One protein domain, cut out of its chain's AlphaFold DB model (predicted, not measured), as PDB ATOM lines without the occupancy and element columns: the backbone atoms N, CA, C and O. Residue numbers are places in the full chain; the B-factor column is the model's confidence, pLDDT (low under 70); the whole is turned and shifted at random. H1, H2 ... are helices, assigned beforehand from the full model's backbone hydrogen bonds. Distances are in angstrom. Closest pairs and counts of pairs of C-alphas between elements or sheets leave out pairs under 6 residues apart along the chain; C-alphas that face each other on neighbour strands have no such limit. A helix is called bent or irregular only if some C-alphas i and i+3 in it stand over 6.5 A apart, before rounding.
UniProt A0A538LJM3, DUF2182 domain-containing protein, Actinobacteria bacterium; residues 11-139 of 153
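This is residues 11 to 139 of the 153 residues of the protein "DUF2182 domain-containing protein" of Actinobacteria bacterium (UniProt A0A538LJM3). The long helix arm H1b, with a kink of 31 degrees near residue 59, forms the base along the longest axis, and H2 and H3 arch back over it with the bent helix H4 in between. H1a folds back from one end of H1b and, with H5, covers one side. The 129 printed residues include five named helices, H1 to H5 in chain order, and no named strand: all helix. The whole is compact, with a radius of gyration of the C-alphas of 14.6 A and spans of 46 by 33 by 22 A.

H1, residues 11 to 65, was assigned as one helix by its hydrogen bonds but is bent: C-alphas 33 and 36 are 9.6 A apart. Its arms are irregular: H1b, residues 36 to 65, 47.0 A long, with C-alphas 36 and 39 7.6 A apart, and H1a, residues 11 to 33, 28.5 A, with C-alphas 25 and 28 6.7 A apart and a kink of 61 degrees near residue 24. C-alpha 11 is at (121.342, 101.261, 208.405). H2 is residues 68 to 79, 16.6 A; H3 is residues 82 to 91, 14.3 A. H4, residues 98 to 119, likewise assigned as one helix, is bent, with C-alphas 108 and 111 7.5 A apart; its arms are H4a, residues 98 to 108, 15.1 A, and H4b, residues 111 to 119, 12.5 A. H5, residues 124 to 139, 22.1 A, ends at C-alpha 139 (136.956, 90.127, 190.798).

H1b touches H4a with residues 40 to 52 alone, closest C-alphas Ala 41 and Gly 98, 3.8 A, at a steep tilt of 40 degrees. H3 and H4a form a helical hairpin, closest C-alphas Lys 84 and Cys 108, 4.9 A. H2 touches H4b, closest C-alphas Gly 75 and Gly 111, 3.9 A, opposite ways at a shallow tilt of 15 degrees. H4b and H5 form another hairpin, closest C-alphas Leu 112 and Val 130, 6.6 A. H1a touches H5 with residues 21 to 25 alone, closest C-alphas Met 21 and Gly 131, 6.6 A. H1b and H5 are apart. Every O i to N i+4 pair is within hydrogen-bond range in H2, H3, H4a, H4b and H5; H1a has 14 of 19, H1b 23 of 26.

The C-alphas farthest apart, Arg 36 and Thr 65, are 47.0 A apart. The printed part has no cut and no long link. The pLDDT is under 70 at 28 residues, among them 60 to 66 and 118 to 128.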
ATOM      1  N   VAL A  11     120.830 102.610 208.129       75.00
ATOM      2  CA  VAL A  11     121.342 101.261 208.405       75.00
ATOM      3  C   VAL A  11     120.634 100.230 207.529       75.00
ATOM      4  O   VAL A  11     121.302  99.349 206.993       75.00
ATOM      5  N   GLY A  12     119.319 100.347 207.325       75.44
ATOM      6  CA  GLY A  12     118.560  99.464 206.439       75.44
ATOM      7  C   GLY A  12     119.038  99.542 204.987       75.44
ATOM      8  O   GLY A  12     119.367  98.517 204.390       75.44
ATOM      9  N   MET A  13     119.159 100.752 204.436       74.25
ATOM     10  CA  MET A  13     119.616 100.968 203.059       74.25
ATOM     11  C   MET A  13     121.092 100.586 202.874       74.25
ATOM     12  O   MET A  13     121.437  99.895 201.916       74.25
ATOM     13  N   TRP A  14     121.953 100.959 203.826       74.62
ATOM     14  CA  TRP A  14     123.366 100.577 203.867       74.62
ATOM     15  C   TRP A  14     123.535  99.061 203.893       74.62
ATOM     16  O   TRP A  14     124.338  98.511 203.139       74.62
ATOM     17  N   SER A  15     122.765  98.370 204.737       73.75
ATOM     18  CA  SER A  15     122.821  96.913 204.859       73.75
ATOM     19  C   SER A  15     122.341  96.236 203.583       73.75
ATOM     20  O   SER A  15     123.016  95.331 203.103       73.75
ATOM     21  N   ALA A  16     121.236  96.703 202.990       74.12
ATOM     22  CA  ALA A  16     120.728  96.182 201.722       74.12
ATOM     23  C   ALA A  16     121.744  96.365 200.582       74.12
ATOM     24  O   ALA A  16     122.018  95.426 199.837       74.12
ATOM     25  N   MET A  17     122.368  97.541 200.483       74.19
ATOM     26  CA  MET A  17     123.379  97.833 199.466       74.19
ATOM     27  C   MET A  17     124.667  97.028 199.677       74.19
ATOM     28  O   MET A  17     125.216  96.456 198.733       74.19
ATOM     29  N   THR A  18     125.127  96.929 200.924       72.44
ATOM     30  CA  THR A  18     126.298  96.124 201.288       72.44
ATOM     31  C   THR A  18     126.044  94.646 201.004       72.44
ATOM     32  O   THR A  18     126.899  93.978 200.423       72.44
ATOM     33  N   ALA A  19     124.859  94.135 201.338       72.69
ATOM     34  CA  ALA A  19     124.454  92.775 201.009       72.69
ATOM     35  C   ALA A  19     124.372  92.565 199.487       72.69
ATOM     36  O   ALA A  19     124.868  91.566 198.984       72.69
ATOM     37  N   ALA A  20     123.835  93.514 198.723       72.00
ATOM     38  CA  ALA A  20     123.741  93.373 197.272       72.00
ATOM     39  C   ALA A  20     125.119  93.337 196.584       72.00
ATOM     40  O   ALA A  20     125.343  92.524 195.689       72.00
ATOM     41  N   MET A  21     126.061  94.191 196.999       67.94
ATOM     42  CA  MET A  21     127.337  94.359 196.288       67.94
ATOM     43  C   MET A  21     128.501  93.555 196.877       67.94
ATOM     44  O   MET A  21     129.372  93.098 196.136       67.94
ATOM     45  N   MET A  22     128.553  93.373 198.199       68.38
ATOM     46  CA  MET A  22     129.699  92.735 198.862       68.38
ATOM     47  C   MET A  22     129.497  91.242 199.126       68.38
ATOM     48  O   MET A  22     130.476  90.491 199.126       68.38
ATOM     49  N   LEU A  23     128.254  90.795 199.317       67.19
ATOM     50  CA  LEU A  23     127.917  89.382 199.501       67.19
ATOM     51  C   LEU A  23     128.326  88.502 198.302       67.19
ATOM     52  O   LEU A  23     128.966  87.478 198.552       67.19
ATOM     53  N   PRO A  24     128.099  88.878 197.019       66.25
ATOM     54  CA  PRO A  24     128.511  88.033 195.891       66.25
ATOM     55  C   PRO A  24     130.025  87.785 195.842       66.25
ATOM     56  O   PRO A  24     130.461  86.733 195.381       66.25
ATOM     57  N   SER A  25     130.839  88.701 196.377       65.62
ATOM     58  CA  SER A  25     132.290  88.509 196.444       65.62
ATOM     59  C   SER A  25     132.740  87.608 197.603       65.62
ATOM     60  O   SER A  25     133.809  87.006 197.499       65.62
ATOM     61  N   ALA A  26     131.969  87.520 198.692       68.00
ATOM     62  CA  ALA A  26     132.311  86.732 199.883       68.00
ATOM     63  C   ALA A  26     131.768  85.295 199.813       68.00
ATOM     64  O   ALA A  26     132.433  84.361 200.264       68.00
ATOM     65  N   VAL A  27     130.602  85.093 199.185       72.00
ATOM     66  CA  VAL A  27     129.946  83.781 199.020       72.00
ATOM     67  C   VAL A  27     130.904  82.692 198.512       72.00
ATOM     68  O   VAL A  27     131.046  81.676 199.193       72.00
ATOM     69  N   PRO A  28     131.637  82.861 197.395       68.69
ATOM     70  CA  PRO A  28     132.501  81.795 196.897       68.69
ATOM     71  C   PRO A  28     133.724  81.539 197.792       68.69
ATOM     72  O   PRO A  28     134.274  80.439 197.765       68.69
ATOM     73  N   ALA A  29     134.187  82.514 198.581       72.19
ATOM     74  CA  ALA A  29     135.290  82.318 199.526       72.19
ATOM     75  C   ALA A  29     134.831  81.588 200.801       72.19
ATOM     76  O   ALA A  29     135.528  80.687 201.275       72.19
ATOM     77  N   LEU A  30     133.642  81.931 201.306       74.38
ATOM     78  CA  LEU A  30     133.039  81.333 202.497       74.38
ATOM     79  C   LEU A  30     132.507  79.925 202.229       74.38
ATOM     80  O   LEU A  30     132.753  79.027 203.023       74.38
ATOM     81  N   VAL A  31     131.860  79.678 201.087       78.19
ATOM     82  CA  VAL A  31     131.393  78.325 200.725       78.19
ATOM     83  C   VAL A  31     132.576  77.357 200.609       78.19
ATOM     84  O   VAL A  31     132.511  76.248 201.135       78.19
ATOM     85  N   ARG A  32     133.692  77.794 200.005       78.06
ATOM     86  CA  ARG A  32     134.907  76.969 199.857       78.06
ATOM     87  C   ARG A  32     135.685  76.766 201.159       78.06
ATOM     88  O   ARG A  32     136.316  75.728 201.307       78.06
ATOM     89  N   GLY A  33     135.683  77.740 202.075       76.62
ATOM     90  CA  GLY A  33     136.468  77.671 203.315       76.62
ATOM     91  C   GLY A  33     135.693  77.256 204.572       76.62
ATOM     92  O   GLY A  33     136.297  76.754 205.514       76.62
ATOM     93  N   SER A  34     134.372  77.455 204.605       77.50
ATOM     94  CA  SER A  34     133.513  77.266 205.790       77.50
ATOM     95  C   SER A  34     132.556  76.071 205.668       77.50
ATOM     96  O   SER A  34     132.035  75.598 206.683       77.50
ATOM     97  N   GLY A  35     132.286  75.583 204.449       80.44
ATOM     98  CA  GLY A  35     131.371  74.464 204.194       80.44
ATOM     99  C   GLY A  35     130.000  74.669 204.852       80.44
ATOM    100  O   GLY A  35     129.335  75.678 204.633       80.44
ATOM    101  N   ARG A  36     129.597  73.743 205.734       80.38
ATOM    102  CA  ARG A  36     128.326  73.801 206.491       80.38
ATOM    103  C   ARG A  36     128.181  75.024 207.411       80.38
ATOM    104  O   ARG A  36     127.064  75.340 207.806       80.38
ATOM    105  N   ARG A  37     129.277  75.713 207.759       81.12
ATOM    106  CA  ARG A  37     129.269  76.952 208.564       81.12
ATOM    107  C   ARG A  37     129.182  78.228 207.721       81.12
ATOM    108  O   ARG A  37     129.181  79.317 208.286       81.12
ATOM    109  N   ALA A  38     129.060  78.115 206.396       77.62
ATOM    110  CA  ALA A  38     128.895  79.256 205.497       77.62
ATOM    111  C   ALA A  38     127.810  80.272 205.923       77.62
ATOM    112  O   ALA A  38     128.109  81.463 205.863       77.62
ATOM    113  N   PRO A  39     126.601  79.883 206.396       79.00
ATOM    114  CA  PRO A  39     125.607  80.873 206.823       79.00
ATOM    115  C   PRO A  39     126.029  81.632 208.089       79.00
ATOM    116  O   PRO A  39     125.825  82.838 208.172       79.00
ATOM    117  N   VAL A  40     126.678  80.962 209.048       83.62
ATOM    118  CA  VAL A  40     127.193  81.608 210.269       83.62
ATOM    119  C   VAL A  40     128.305  82.594 209.916       83.62
ATOM    120  O   VAL A  40     128.284  83.738 210.358       83.62
ATOM    121  N   ALA A  41     129.220  82.195 209.032       80.94
ATOM    122  CA  ALA A  41     130.263  83.082 208.535       80.94
ATOM    123  C   ALA A  41     129.684  84.278 207.746       80.94
ATOM    124  O   ALA A  41     130.182  85.396 207.847       80.94
ATOM    125  N   ALA A  42     128.596  84.095 206.994       80.62
ATOM    126  CA  ALA A  42     127.921  85.209 206.328       80.62
ATOM    127  C   ALA A  42     127.304  86.201 207.333       80.62
ATOM    128  O   ALA A  42     127.392  87.411 207.124       80.62
ATOM    129  N   LEU A  43     126.733  85.715 208.440       82.81
ATOM    130  CA  LEU A  43     126.196  86.569 209.507       82.81
ATOM    131  C   LEU A  43     127.298  87.349 210.234       82.81
ATOM    132  O   LEU A  43     127.158  88.556 210.422       82.81
ATOM    133  N   GLU A  44     128.412  86.700 210.580       84.31
ATOM    134  CA  GLU A  44     129.583  87.375 211.163       84.31
ATOM    135  C   GLU A  44     130.117  88.474 210.236       84.31
ATOM    136  O   GLU A  44     130.438  89.578 210.676       84.31
ATOM    137  N   TYR A  45     130.175  88.185 208.936       81.19
ATOM    138  CA  TYR A  45     130.590  89.143 207.918       81.19
ATOM    139  C   TYR A  45     129.652  90.357 207.854       81.19
ATOM    140  O   TYR A  45     130.114  91.500 207.830       81.19
ATOM    141  N   LEU A  46     128.335  90.128 207.862       81.69
ATOM    142  CA  LEU A  46     127.341  91.202 207.893       81.69
ATOM    143  C   LEU A  46     127.429  92.023 209.185       81.69
ATOM    144  O   LEU A  46     127.309  93.246 209.129       81.69
ATOM    145  N   ALA A  47     127.708  91.388 210.327       84.81
ATOM    146  CA  ALA A  47     127.901  92.082 211.599       84.81
ATOM    147  C   ALA A  47     129.093  93.051 211.552       84.81
ATOM    148  O   ALA A  47     128.970  94.196 211.988       84.81
ATOM    149  N   VAL A  48     130.218  92.647 210.951       83.50
ATOM    150  CA  VAL A  48     131.365  93.550 210.733       83.50
ATOM    151  C   VAL A  48     130.948  94.760 209.891       83.50
ATOM    152  O   VAL A  48     131.273  95.896 210.230       83.50
ATOM    153  N   TRP A  49     130.179  94.545 208.825       80.44
ATOM    154  CA  TRP A  49     129.711  95.630 207.962       80.44
ATOM    155  C   TRP A  49     128.687  96.563 208.612       80.44
ATOM    156  O   TRP A  49     128.665  97.752 208.287       80.44
ATOM    157  N   LEU A  50     127.876  96.057 209.541       82.19
ATOM    158  CA  LEU A  50     127.002  96.883 210.373       82.19
ATOM    159  C   LEU A  50     127.817  97.813 211.275       82.19
ATOM    160  O   LEU A  50     127.518  99.005 211.342       82.19
ATOM    161  N   VAL A  51     128.880  97.304 211.907       83.94
ATOM    162  CA  VAL A  51     129.798  98.123 212.721       83.94
ATOM    163  C   VAL A  51     130.467  99.204 211.866       83.94
ATOM    164  O   VAL A  51     130.537 100.360 212.281       83.94
ATOM    165  N   VAL A  52     130.894  98.865 210.645       80.12
ATOM    166  CA  VAL A  52     131.459  99.838 209.693       80.12
ATOM    167  C   VAL A  52     130.432 100.904 209.303       80.12
ATOM    168  O   VAL A  52     130.761 102.089 209.298       80.12
ATOM    169  N   GLY A  53     129.187 100.515 209.013       77.06
ATOM    170  CA  GLY A  53     128.111 101.460 208.702       77.06
ATOM    171  C   GLY A  53     127.809 102.404 209.866       77.06
ATOM    172  O   GLY A  53     127.630 103.605 209.660       77.06
ATOM    173  N   LEU A  54     127.835 101.895 211.100       79.81
ATOM    174  CA  LEU A  54     127.661 102.713 212.299       79.81
ATOM    175  C   LEU A  54     128.822 103.701 212.487       79.81
ATOM    176  O   LEU A  54     128.584 104.875 212.770       79.81
ATOM    177  N   ALA A  55     130.062 103.258 212.265       78.38
ATOM    178  CA  ALA A  55     131.235 104.130 212.285       78.38
ATOM    179  C   ALA A  55     131.166 105.213 211.194       78.38
ATOM    180  O   ALA A  55     131.487 106.370 211.459       78.38
ATOM    181  N   ALA A  56     130.687 104.874 209.992       73.12
ATOM    182  CA  ALA A  56     130.475 105.831 208.906       73.12
ATOM    183  C   ALA A  56     129.384 106.860 209.248       73.12
ATOM    184  O   ALA A  56     129.566 108.053 208.999       73.12
ATOM    185  N   TYR A  57     128.281 106.429 209.869       73.25
ATOM    186  CA  TYR A  57     127.222 107.323 210.343       73.25
ATOM    187  C   TYR A  57     127.717 108.262 211.451       73.25
ATOM    188  O   TYR A  57     127.433 109.459 211.420       73.25
ATOM    189  N   ALA A  58     128.496 107.745 212.405       74.56
ATOM    190  CA  ALA A  58     129.145 108.564 213.425       74.56
ATOM    191  C   ALA A  58     130.105 109.575 212.781       74.56
ATOM    192  O   ALA A  58     130.016 110.762 213.074       74.56
ATOM    193  N   GLY A  59     130.932 109.129 211.829       70.38
ATOM    194  CA  GLY A  59     131.799 109.977 211.015       70.38
ATOM    195  C   GLY A  59     131.032 111.116 210.350       70.38
ATOM    196  O   GLY A  59     131.388 112.273 210.528       70.38
ATOM    197  N   TYR A  60     129.920 110.822 209.676       66.69
ATOM    198  CA  TYR A  60     129.068 111.832 209.039       66.69
ATOM    199  C   TYR A  60     128.575 112.919 210.016       66.69
ATOM    200  O   TYR A  60     128.389 114.069 209.623       66.69
ATOM    201  N   ARG A  61     128.404 112.589 211.303       67.94
ATOM    202  CA  ARG A  61     127.981 113.538 212.349       67.94
ATOM    203  C   ARG A  61     129.112 114.461 212.827       67.94
ATOM    204  O   ARG A  61     128.805 115.546 213.308       67.94
ATOM    205  N   VAL A  62     130.379 114.058 212.692       64.62
ATOM    206  CA  VAL A  62     131.584 114.842 213.065       64.62
ATOM    207  C   VAL A  62     132.355 115.411 211.867       64.62
ATOM    208  O   VAL A  62     133.170 116.309 212.042       64.62
ATOM    209  N   LEU A  63     132.047 114.967 210.646       61.12
ATOM    210  CA  LEU A  63     132.682 115.398 209.401       61.12
ATOM    211  C   LEU A  63     132.575 116.892 209.025       61.12
ATOM    212  O   LEU A  63     133.453 117.312 208.275       61.12
ATOM    213  N   PRO A  64     131.610 117.727 209.483       60.84
ATOM    214  CA  PRO A  64     131.573 119.128 209.042       60.84
ATOM    215  C   PRO A  64     132.789 119.971 209.468       60.84
ATOM    216  O   PRO A  64     132.936 121.090 208.987       60.84
ATOM    217  N   THR A  65     133.673 119.456 210.329       63.22
ATOM    218  CA  THR A  65     134.918 120.130 210.739       63.22
ATOM    219  C   THR A  65     136.154 119.698 209.945       63.22
ATOM    220  O   THR A  65     137.180 120.376 210.014       63.22
ATOM    221  N   ILE A  66     136.085 118.602 209.182       69.31
ATOM    222  CA  ILE A  66     137.218 118.072 208.414       69.31
ATOM    223  C   ILE A  66     137.005 118.411 206.938       69.31
ATOM    224  O   ILE A  66     135.978 118.039 206.366       69.31
ATOM    225  N   PRO A  67     137.961 119.074 206.271       77.00
ATOM    226  CA  PRO A  67     137.810 119.362 204.860       77.00
ATOM    227  C   PRO A  67     137.816 118.065 204.040       77.00
ATOM    228  O   PRO A  67     138.703 117.220 204.170       77.00
ATOM    229  N   TRP A  68     136.832 117.930 203.151       73.38
ATOM    230  CA  TRP A  68     136.600 116.739 202.328       73.38
ATOM    231  C   TRP A  68     137.843 116.229 201.582       73.38
ATOM    232  O   TRP A  68     138.060 115.022 201.476       73.38
ATOM    233  N   TRP A  69     138.700 117.140 201.110       77.25
ATOM    234  CA  TRP A  69     139.922 116.802 200.383       77.25
ATOM    235  C   TRP A  69     140.943 116.053 201.247       77.25
ATOM    236  O   TRP A  69     141.704 115.254 200.710       77.25
ATOM    237  N   SER A  70     140.943 116.238 202.573       80.38
ATOM    238  CA  SER A  70     141.827 115.491 203.480       80.38
ATOM    239  C   SER A  70     141.445 114.012 203.537       80.38
ATOM    240  O   SER A  70     142.320 113.147 203.523       80.38
ATOM    241  N   LEU A  71     140.144 113.710 203.527       77.94
ATOM    242  CA  LEU A  71     139.638 112.335 203.492       77.94
ATOM    243  C   LEU A  71     139.934 111.665 202.147       77.94
ATOM    244  O   LEU A  71     140.354 110.508 202.111       77.94
ATOM    245  N   VAL A  72     139.794 112.411 201.047       78.94
ATOM    246  CA  VAL A  72     140.157 111.935 199.706       78.94
ATOM    247  C   VAL A  72     141.663 111.686 199.597       78.94
ATOM    248  O   VAL A  72     142.068 110.625 199.126       78.94
ATOM    249  N   ALA A  73     142.496 112.613 200.074       82.25
ATOM    250  CA  ALA A  73     143.950 112.475 200.056       82.25
ATOM    251  C   ALA A  73     144.415 111.279 200.898       82.25
ATOM    252  O   ALA A  73     145.232 110.483 200.434       82.25
ATOM    253  N   LEU A  74     143.852 111.100 202.098       83.38
ATOM    254  CA  LEU A  74     144.159 109.961 202.963       83.38
ATOM    255  C   LEU A  74     143.700 108.637 202.340       83.38
ATOM    256  O   LEU A  74     144.443 107.655 202.356       83.38
ATOM    257  N   GLY A  75     142.505 108.612 201.750       83.38
ATOM    258  CA  GLY A  75     141.983 107.443 201.048       83.38
ATOM    259  C   GLY A  75     142.824 107.064 199.827       83.38
ATOM    260  O   GLY A  75     143.114 105.886 199.625       83.38
ATOM    261  N   LEU A  76     143.297 108.049 199.062       80.81
ATOM    262  CA  LEU A  76     144.182 107.835 197.918       80.81
ATOM    263  C   LEU A  76     145.590 107.393 198.350       80.81
ATOM    264  O   LEU A  76     146.171 106.496 197.738       80.81
ATOM    265  N   ALA A  77     146.121 107.955 199.438       82.25
ATOM    266  CA  ALA A  77     147.371 107.490 200.036       82.25
ATOM    267  C   ALA A  77     147.245 106.022 200.478       82.25
ATOM    268  O   ALA A  77     148.105 105.193 200.166       82.25
ATOM    269  N   TYR A  78     146.120 105.666 201.108       80.50
ATOM    270  CA  TYR A  78     145.798 104.290 201.480       80.50
ATOM    271  C   TYR A  78     145.700 103.363 200.256       80.50
ATOM    272  O   TYR A  78     146.202 102.237 200.281       80.50
ATOM    273  N   GLU A  79     145.124 103.848 199.154       79.12
ATOM    274  CA  GLU A  79     144.973 103.111 197.895       79.12
ATOM    275  C   GLU A  79     146.327 102.694 197.292       79.12
ATOM    276  O   GLU A  79     146.466 101.600 196.731       79.12
ATOM    277  N   LEU A  80     147.349 103.535 197.471       76.19
ATOM    278  CA  LEU A  80     148.724 103.287 197.032       76.19
ATOM    279  C   LEU A  80     149.536 102.429 198.018       76.19
ATOM    280  O   LEU A  80     150.649 102.000 197.697       76.19
ATOM    281  N   THR A  81     148.991 102.123 199.197       80.88
ATOM    282  CA  THR A  81     149.750 101.505 200.287       80.88
ATOM    283  C   THR A  81     149.902  99.982 200.090       80.88
ATOM    284  O   THR A  81     148.939  99.285 199.750       80.88
ATOM    285  N   PRO A  82     151.089  99.388 200.354       73.75
ATOM    286  CA  PRO A  82     151.308  97.934 200.269       73.75
ATOM    287  C   PRO A  82     150.404  97.118 201.211       73.75
ATOM    288  O   PRO A  82     150.106  95.955 200.918       73.75
ATOM    289  N   LEU A  83     149.914  97.737 202.292       72.62
ATOM    290  CA  LEU A  83     148.909  97.189 203.210       72.62
ATOM    291  C   LEU A  83     147.635  96.758 202.478       72.62
ATOM    292  O   LEU A  83     147.180  95.628 202.672       72.62
ATOM    293  N   LYS A  84     147.125  97.583 201.555       75.88
ATOM    294  CA  LYS A  84     145.963  97.236 200.729       75.88
ATOM    295  C   LYS A  84     146.220  95.976 199.906       75.88
ATOM    296  O   LYS A  84     145.382  95.078 199.857       75.88
ATOM    297  N   ARG A  85     147.397  95.870 199.280       77.38
ATOM    298  CA  ARG A  85     147.761  94.703 198.453       77.38
ATOM    299  C   ARG A  85     147.857  93.428 199.292       77.38
ATOM    300  O   ARG A  85     147.462  92.363 198.822       77.38
ATOM    301  N   ALA A  86     148.377  93.520 200.515       79.38
ATOM    302  CA  ALA A  86     148.442  92.392 201.442       79.38
ATOM    303  C   ALA A  86     147.046  91.954 201.918       79.38
ATOM    304  O   ALA A  86     146.745  90.759 201.873       79.38
ATOM    305  N   ALA A  87     146.184  92.907 202.287       81.25
ATOM    306  CA  ALA A  87     144.800  92.643 202.677       81.25
ATOM    307  C   ALA A  87     143.977  92.053 201.519       81.25
ATOM    308  O   ALA A  87     143.289  91.055 201.703       81.25
ATOM    309  N   LEU A  88     144.135  92.565 200.292       79.25
ATOM    310  CA  LEU A  88     143.460  92.034 199.101       79.25
ATOM    311  C   LEU A  88     143.850  90.574 198.814       79.25
ATOM    312  O   LEU A  88     143.006  89.769 198.422       79.25
ATOM    313  N   ARG A  89     145.121  90.198 199.032       79.38
ATOM    314  CA  ARG A  89     145.562  88.798 198.890       79.38
ATOM    315  C   ARG A  89     144.893  87.878 199.910       79.38
ATOM    316  O   ARG A  89     144.532  86.767 199.533       79.38
ATOM    317  N   ARG A  90     144.725  88.320 201.162       79.25
ATOM    318  CA  ARG A  90     144.015  87.553 202.202       79.25
ATOM    319  C   ARG A  90     142.515  87.482 201.926       79.25
ATOM    320  O   ARG A  90     141.954  86.395 201.963       79.25
ATOM    321  N   CYS A  91     141.917  88.588 201.491       78.25
ATOM    322  CA  CYS A  91     140.509  88.666 201.101       78.25
ATOM    323  C   CYS A  91     140.151  87.749 199.913       78.25
ATOM    324  O   CYS A  91     138.997  87.372 199.758       78.25
ATOM    325  N   ARG A  92     141.112  87.363 199.059       76.75
ATOM    326  CA  ARG A  92     140.887  86.421 197.942       76.75
ATOM    327  C   ARG A  92     141.091  84.946 198.317       76.75
ATOM    328  O   ARG A  92     140.829  84.078 197.484       76.75
ATOM    329  N   ARG A  93     141.602  84.641 199.514       78.75
ATOM    330  CA  ARG A  93     141.792  83.256 199.971       78.75
ATOM    331  C   ARG A  93     140.483  82.696 200.546       78.75
ATOM    332  O   ARG A  93     139.674  83.469 201.057       78.75
ATOM    333  N   PRO A  94     140.269  81.369 200.478       77.62
ATOM    334  CA  PRO A  94     139.183  80.724 201.209       77.62
ATOM    335  C   PRO A  94     139.300  81.048 202.700       77.62
ATOM    336  O   PRO A  94     140.405  81.038 203.244       77.62
ATOM    337  N   ALA A  95     138.173  81.326 203.346       76.62
ATOM    338  CA  ALA A  95     138.127  81.635 204.769       76.62
ATOM    339  C   ALA A  95     137.083  80.761 205.468       76.62
ATOM    340  O   ALA A  95     136.005  80.504 204.926       76.62
ATOM    341  N   SER A  96     137.430  80.296 206.666       76.50
ATOM    342  CA  SER A  96     136.560  79.500 207.538       76.50
ATOM    343  C   SER A  96     135.807  80.343 208.574       76.50
ATOM    344  O   SER A  96     134.828  79.865 209.143       76.50
ATOM    345  N   SER A  97     136.251  81.587 208.813       80.62
ATOM    346  CA  SER A  97     135.606  82.567 209.694       80.62
ATOM    347  C   SER A  97     135.152  83.782 208.892       80.62
ATOM    348  O   SER A  97     135.930  84.379 208.138       80.62
ATOM    349  N   GLY A  98     133.891  84.156 209.091       78.94
ATOM    350  CA  GLY A  98     133.285  85.325 208.474       78.94
ATOM    351  C   GLY A  98     133.796  86.628 209.056       78.94
ATOM    352  O   GLY A  98     134.013  87.584 208.313       78.94
ATOM    353  N   PHE A  99     134.065  86.643 210.363       80.50
ATOM    354  CA  PHE A  99     134.624  87.799 211.058       80.50
ATOM    355  C   PHE A  99     136.017  88.170 210.533       80.50
ATOM    356  O   PHE A  99     136.231  89.299 210.094       80.50
ATOM    357  N   ALA A 100     136.951  87.211 210.500       81.50
ATOM    358  CA  ALA A 100     138.311  87.455 210.009       81.50
ATOM    359  C   ALA A 100     138.311  87.903 208.538       81.50
ATOM    360  O   ALA A 100     138.990  88.863 208.168       81.50
ATOM    361  N   HIS A 101     137.482  87.254 207.712       82.31
ATOM    362  CA  HIS A 101     137.299  87.642 206.318       82.31
ATOM    363  C   HIS A 101     136.684  89.041 206.185       82.31
ATOM    364  O   HIS A 101     137.118  89.824 205.345       82.31
ATOM    365  N   GLY A 102     135.710  89.376 207.034       80.31
ATOM    366  CA  GLY A 102     135.088  90.695 207.113       80.31
ATOM    367  C   GLY A 102     136.088  91.793 207.450       80.31
ATOM    368  O   GLY A 102     136.092  92.824 206.781       80.31
ATOM    369  N   VAL A 103     136.987  91.557 208.408       81.12
ATOM    370  CA  VAL A 103     138.051  92.504 208.777       81.12
ATOM    371  C   VAL A 103     139.038  92.708 207.625       81.12
ATOM    372  O   VAL A 103     139.297  93.850 207.249       81.12
ATOM    373  N   ASP A 104     139.542  91.641 206.997       82.44
ATOM    374  CA  ASP A 104     140.432  91.761 205.827       82.44
ATOM    375  C   ASP A 104     139.752  92.494 204.655       82.44
ATOM    376  O   ASP A 104     140.377  93.284 203.937       82.44
ATOM    377  N   CYS A 105     138.452  92.255 204.480       79.50
ATOM    378  CA  CYS A 105     137.618  92.894 203.474       79.50
ATOM    379  C   CYS A 105     137.431  94.394 203.765       79.50
ATOM    380  O   CYS A 105     137.621  95.220 202.872       79.50
ATOM    381  N   ALA A 106     137.144  94.762 205.014       81.31
ATOM    382  CA  ALA A 106     137.014  96.150 205.447       81.31
ATOM    383  C   ALA A 106     138.341  96.910 205.300       81.31
ATOM    384  O   ALA A 106     138.370  97.993 204.719       81.31
ATOM    385  N   VAL A 107     139.453  96.302 205.726       81.88
ATOM    386  CA  VAL A 107     140.802  96.870 205.591       81.88
ATOM    387  C   VAL A 107     141.147  97.093 204.118       81.88
ATOM    388  O   VAL A 107     141.588  98.177 203.755       81.88
ATOM    389  N   CYS A 108     140.894  96.129 203.222       81.94
ATOM    390  CA  CYS A 108     141.237  96.324 201.808       81.94
ATOM    391  C   CYS A 108     140.391  97.398 201.096       81.94
ATOM    392  O   CYS A 108     140.868  97.969 200.115       81.94
ATOM    393  N   CYS A 109     139.184  97.701 201.593       78.62
ATOM    394  CA  CYS A 109     138.287  98.714 201.024       78.62
ATOM    395  C   CYS A 109     138.339 100.066 201.765       78.62
ATOM    396  O   CYS A 109     137.676 101.009 201.336       78.62
ATOM    397  N   ALA A 110     139.105 100.178 202.857       80.94
ATOM    398  CA  ALA A 110     139.100 101.348 203.737       80.94
ATOM    399  C   ALA A 110     139.447 102.655 203.003       80.94
ATOM    400  O   ALA A 110     138.798 103.672 203.228       80.94
ATOM    401  N   GLY A 111     140.404 102.620 202.067       77.94
ATOM    402  CA  GLY A 111     140.772 103.788 201.259       77.94
ATOM    403  C   GLY A 111     139.611 104.326 200.417       77.94
ATOM    404  O   GLY A 111     139.324 105.519 200.448       77.94
ATOM    405  N   LEU A 112     138.876 103.440 199.743       73.12
ATOM    406  CA  LEU A 112     137.685 103.788 198.957       73.12
ATOM    407  C   LEU A 112     136.539 104.314 199.830       73.12
ATOM    408  O   LEU A 112     135.829 105.227 199.417       73.12
ATOM    409  N   MET A 113     136.392 103.791 201.050       77.25
ATOM    410  CA  MET A 113     135.412 104.294 202.018       77.25
ATOM    411  C   MET A 113     135.761 105.700 202.518       77.25
ATOM    412  O   MET A 113     134.867 106.530 202.659       77.25
ATOM    413  N   LEU A 114     137.047 105.998 202.723       75.62
ATOM    414  CA  LEU A 114     137.513 107.345 203.074       75.62
ATOM    415  C   LEU A 114     137.290 108.342 201.931       75.62
ATOM    416  O   LEU A 114     136.818 109.452 202.173       75.62
ATOM    417  N   VAL A 115     137.551 107.937 200.685       74.31
ATOM    418  CA  VAL A 115     137.243 108.766 199.508       74.31
ATOM    419  C   VAL A 115     135.740 109.036 199.419       74.31
ATOM    420  O   VAL A 115     135.345 110.187 199.248       74.31
ATOM    421  N   LEU A 116     134.898 108.012 199.595       71.12
ATOM    422  CA  LEU A 116     133.440 108.164 199.588       71.12
ATOM    423  C   LEU A 116     132.953 109.105 200.703       71.12
ATOM    424  O   LEU A 116     132.067 109.926 200.474       71.12
ATOM    425  N   ALA A 117     133.554 109.021 201.894       71.81
ATOM    426  CA  ALA A 117     133.251 109.916 203.006       71.81
ATOM    427  C   ALA A 117     133.617 111.377 202.695       71.81
ATOM    428  O   ALA A 117     132.863 112.276 203.059       71.81
ATOM    429  N   GLY A 118     134.729 111.613 201.990       67.88
ATOM    430  CA  GLY A 118     135.124 112.947 201.534       67.88
ATOM    431  C   GLY A 118     134.201 113.503 200.449       67.88
ATOM    432  O   GLY A 118     133.685 114.604 200.584       67.88
ATOM    433  N   VAL A 119     133.949 112.740 199.384       66.81
ATOM    434  CA  VAL A 119     133.154 113.213 198.232       66.81
ATOM    435  C   VAL A 119     131.657 113.342 198.562       66.81
ATOM    436  O   VAL A 119     130.939 114.109 197.924       66.81
ATOM    437  N   GLY A 120     131.198 112.657 199.611       62.53
ATOM    438  CA  GLY A 120     129.886 112.847 200.211       62.53
ATOM    439  C   GLY A 120     128.938 111.678 199.958       62.53
ATOM    440  O   GLY A 120     128.661 111.291 198.823       62.53
ATOM    441  N   LEU A 121     128.348 111.172 201.049       58.31
ATOM    442  CA  LEU A 121     127.322 110.117 201.037       58.31
ATOM    443  C   LEU A 121     125.982 110.559 200.406       58.31
ATOM    444  O   LEU A 121     125.059 109.758 200.306       58.31
ATOM    445  N   MET A 122     125.859 111.821 199.986       55.06
ATOM    446  CA  MET A 122     124.623 112.412 199.451       55.06
ATOM    447  C   MET A 122     124.337 112.036 197.986       55.06
ATOM    448  O   MET A 122     123.291 112.406 197.461       55.06
ATOM    449  N   SER A 123     125.232 111.302 197.315       61.94
ATOM    450  CA  SER A 123     125.044 110.901 195.918       61.94
ATOM    451  C   SER A 123     125.097 109.387 195.743       61.94
ATOM    452  O   SER A 123     126.153 108.758 195.852       61.94
ATOM    453  N   ILE A 124     123.946 108.814 195.381       65.38
ATOM    454  CA  ILE A 124     123.797 107.401 194.995       65.38
ATOM    455  C   ILE A 124     124.781 107.039 193.870       65.38
ATOM    456  O   ILE A 124     125.316 105.933 193.856       65.38
ATOM    457  N   ALA A 125     125.086 107.981 192.969       69.06
ATOM    458  CA  ALA A 125     126.032 107.770 191.876       69.06
ATOM    459  C   ALA A 125     127.464 107.508 192.378       69.06
ATOM    460  O   ALA A 125     128.120 106.584 191.899       69.06
ATOM    461  N   TRP A 126     127.937 108.259 193.380       67.19
ATOM    462  CA  TRP A 126     129.267 108.052 193.970       67.19
ATOM    463  C   TRP A 126     129.352 106.747 194.759       67.19
ATOM    464  O   TRP A 126     130.339 106.017 194.652       67.19
ATOM    465  N   MET A 127     128.286 106.409 195.484       66.88
ATOM    466  CA  MET A 127     128.160 105.118 196.159       66.88
ATOM    467  C   MET A 127     128.214 103.944 195.170       66.88
ATOM    468  O   MET A 127     128.962 102.986 195.389       66.88
ATOM    469  N   ALA A 128     127.479 104.029 194.058       67.75
ATOM    470  CA  ALA A 128     127.493 103.015 193.008       67.75
ATOM    471  C   ALA A 128     128.873 102.902 192.338       67.75
ATOM    472  O   ALA A 128     129.383 101.794 192.178       67.75
ATOM    473  N   ALA A 129     129.513 104.031 192.015       73.06
ATOM    474  CA  ALA A 129     130.847 104.053 191.420       73.06
ATOM    475  C   ALA A 129     131.890 103.374 192.322       73.06
ATOM    476  O   ALA A 129     132.642 102.515 191.860       73.06
ATOM    477  N   VAL A 130     131.897 103.684 193.623       71.38
ATOM    478  CA  VAL A 130     132.798 103.039 194.591       71.38
ATOM    479  C   VAL A 130     132.511 101.540 194.711       71.38
ATOM    480  O   VAL A 130     133.449 100.742 194.726       71.38
ATOM    481  N   GLY A 131     131.236 101.140 194.725       69.44
ATOM    482  CA  GLY A 131     130.837  99.730 194.715       69.44
ATOM    483  C   GLY A 131     131.380  98.971 193.500       69.44
ATOM    484  O   GLY A 131     131.984  97.907 193.658       69.44
ATOM    485  N   VAL A 132     131.256  99.558 192.305       72.25
ATOM    486  CA  VAL A 132     131.814  99.003 191.062       72.25
ATOM    487  C   VAL A 132     133.334  98.906 191.143       72.25
ATOM    488  O   VAL A 132     133.891  97.862 190.811       72.25
ATOM    489  N   VAL A 133     134.021  99.939 191.638       76.88
ATOM    490  CA  VAL A 133     135.484  99.905 191.787       76.88
ATOM    491  C   VAL A 133     135.915  98.787 192.736       76.88
ATOM    492  O   VAL A 133     136.809  98.016 192.389       76.88
ATOM    493  N   ILE A 134     135.270  98.629 193.897       72.31
ATOM    494  CA  ILE A 134     135.594  97.542 194.837       72.31
ATOM    495  C   ILE A 134     135.346  96.175 194.191       72.31
ATOM    496  O   ILE A 134     136.168  95.264 194.334       72.31
ATOM    497  N   PHE A 135     134.238  96.030 193.463       71.25
ATOM    498  CA  PHE A 135     133.914  94.800 192.750       71.25
ATOM    499  C   PHE A 135     134.984  94.467 191.703       71.25
ATOM    500  O   PHE A 135     135.544  93.371 191.720       71.25
ATOM    501  N   VAL A 136     135.354  95.436 190.863       75.81
ATOM    502  CA  VAL A 136     136.421  95.292 189.865       75.81
ATOM    503  C   VAL A 136     137.759  94.982 190.535       75.81
ATOM    504  O   VAL A 136     138.509  94.151 190.041       75.81
ATOM    505  N   GLN A 137     138.071  95.556 191.694       73.44
ATOM    506  CA  GLN A 137     139.310  95.235 192.407       73.44
ATOM    507  C   GLN A 137     139.314  93.831 193.021       73.44
ATOM    508  O   GLN A 137     140.376  93.207 193.118       73.44
ATOM    509  N   LYS A 138     138.160  93.307 193.441       67.50
ATOM    510  CA  LYS A 138     138.052  91.955 194.011       67.50
ATOM    511  C   LYS A 138     137.994  90.870 192.940       67.50
ATOM    512  O   LYS A 138     138.695  89.868 193.083       67.50
ATOM    513  N   VAL A 139     137.227  91.096 191.876       67.50
ATOM    514  CA  VAL A 139     136.956  90.127 190.798       67.50
ATOM    515  C   VAL A 139     137.917  90.286 189.620       67.50
ATOM    516  O   VAL A 139     138.213  89.321 188.920       67.50
TER     517      VAL A 139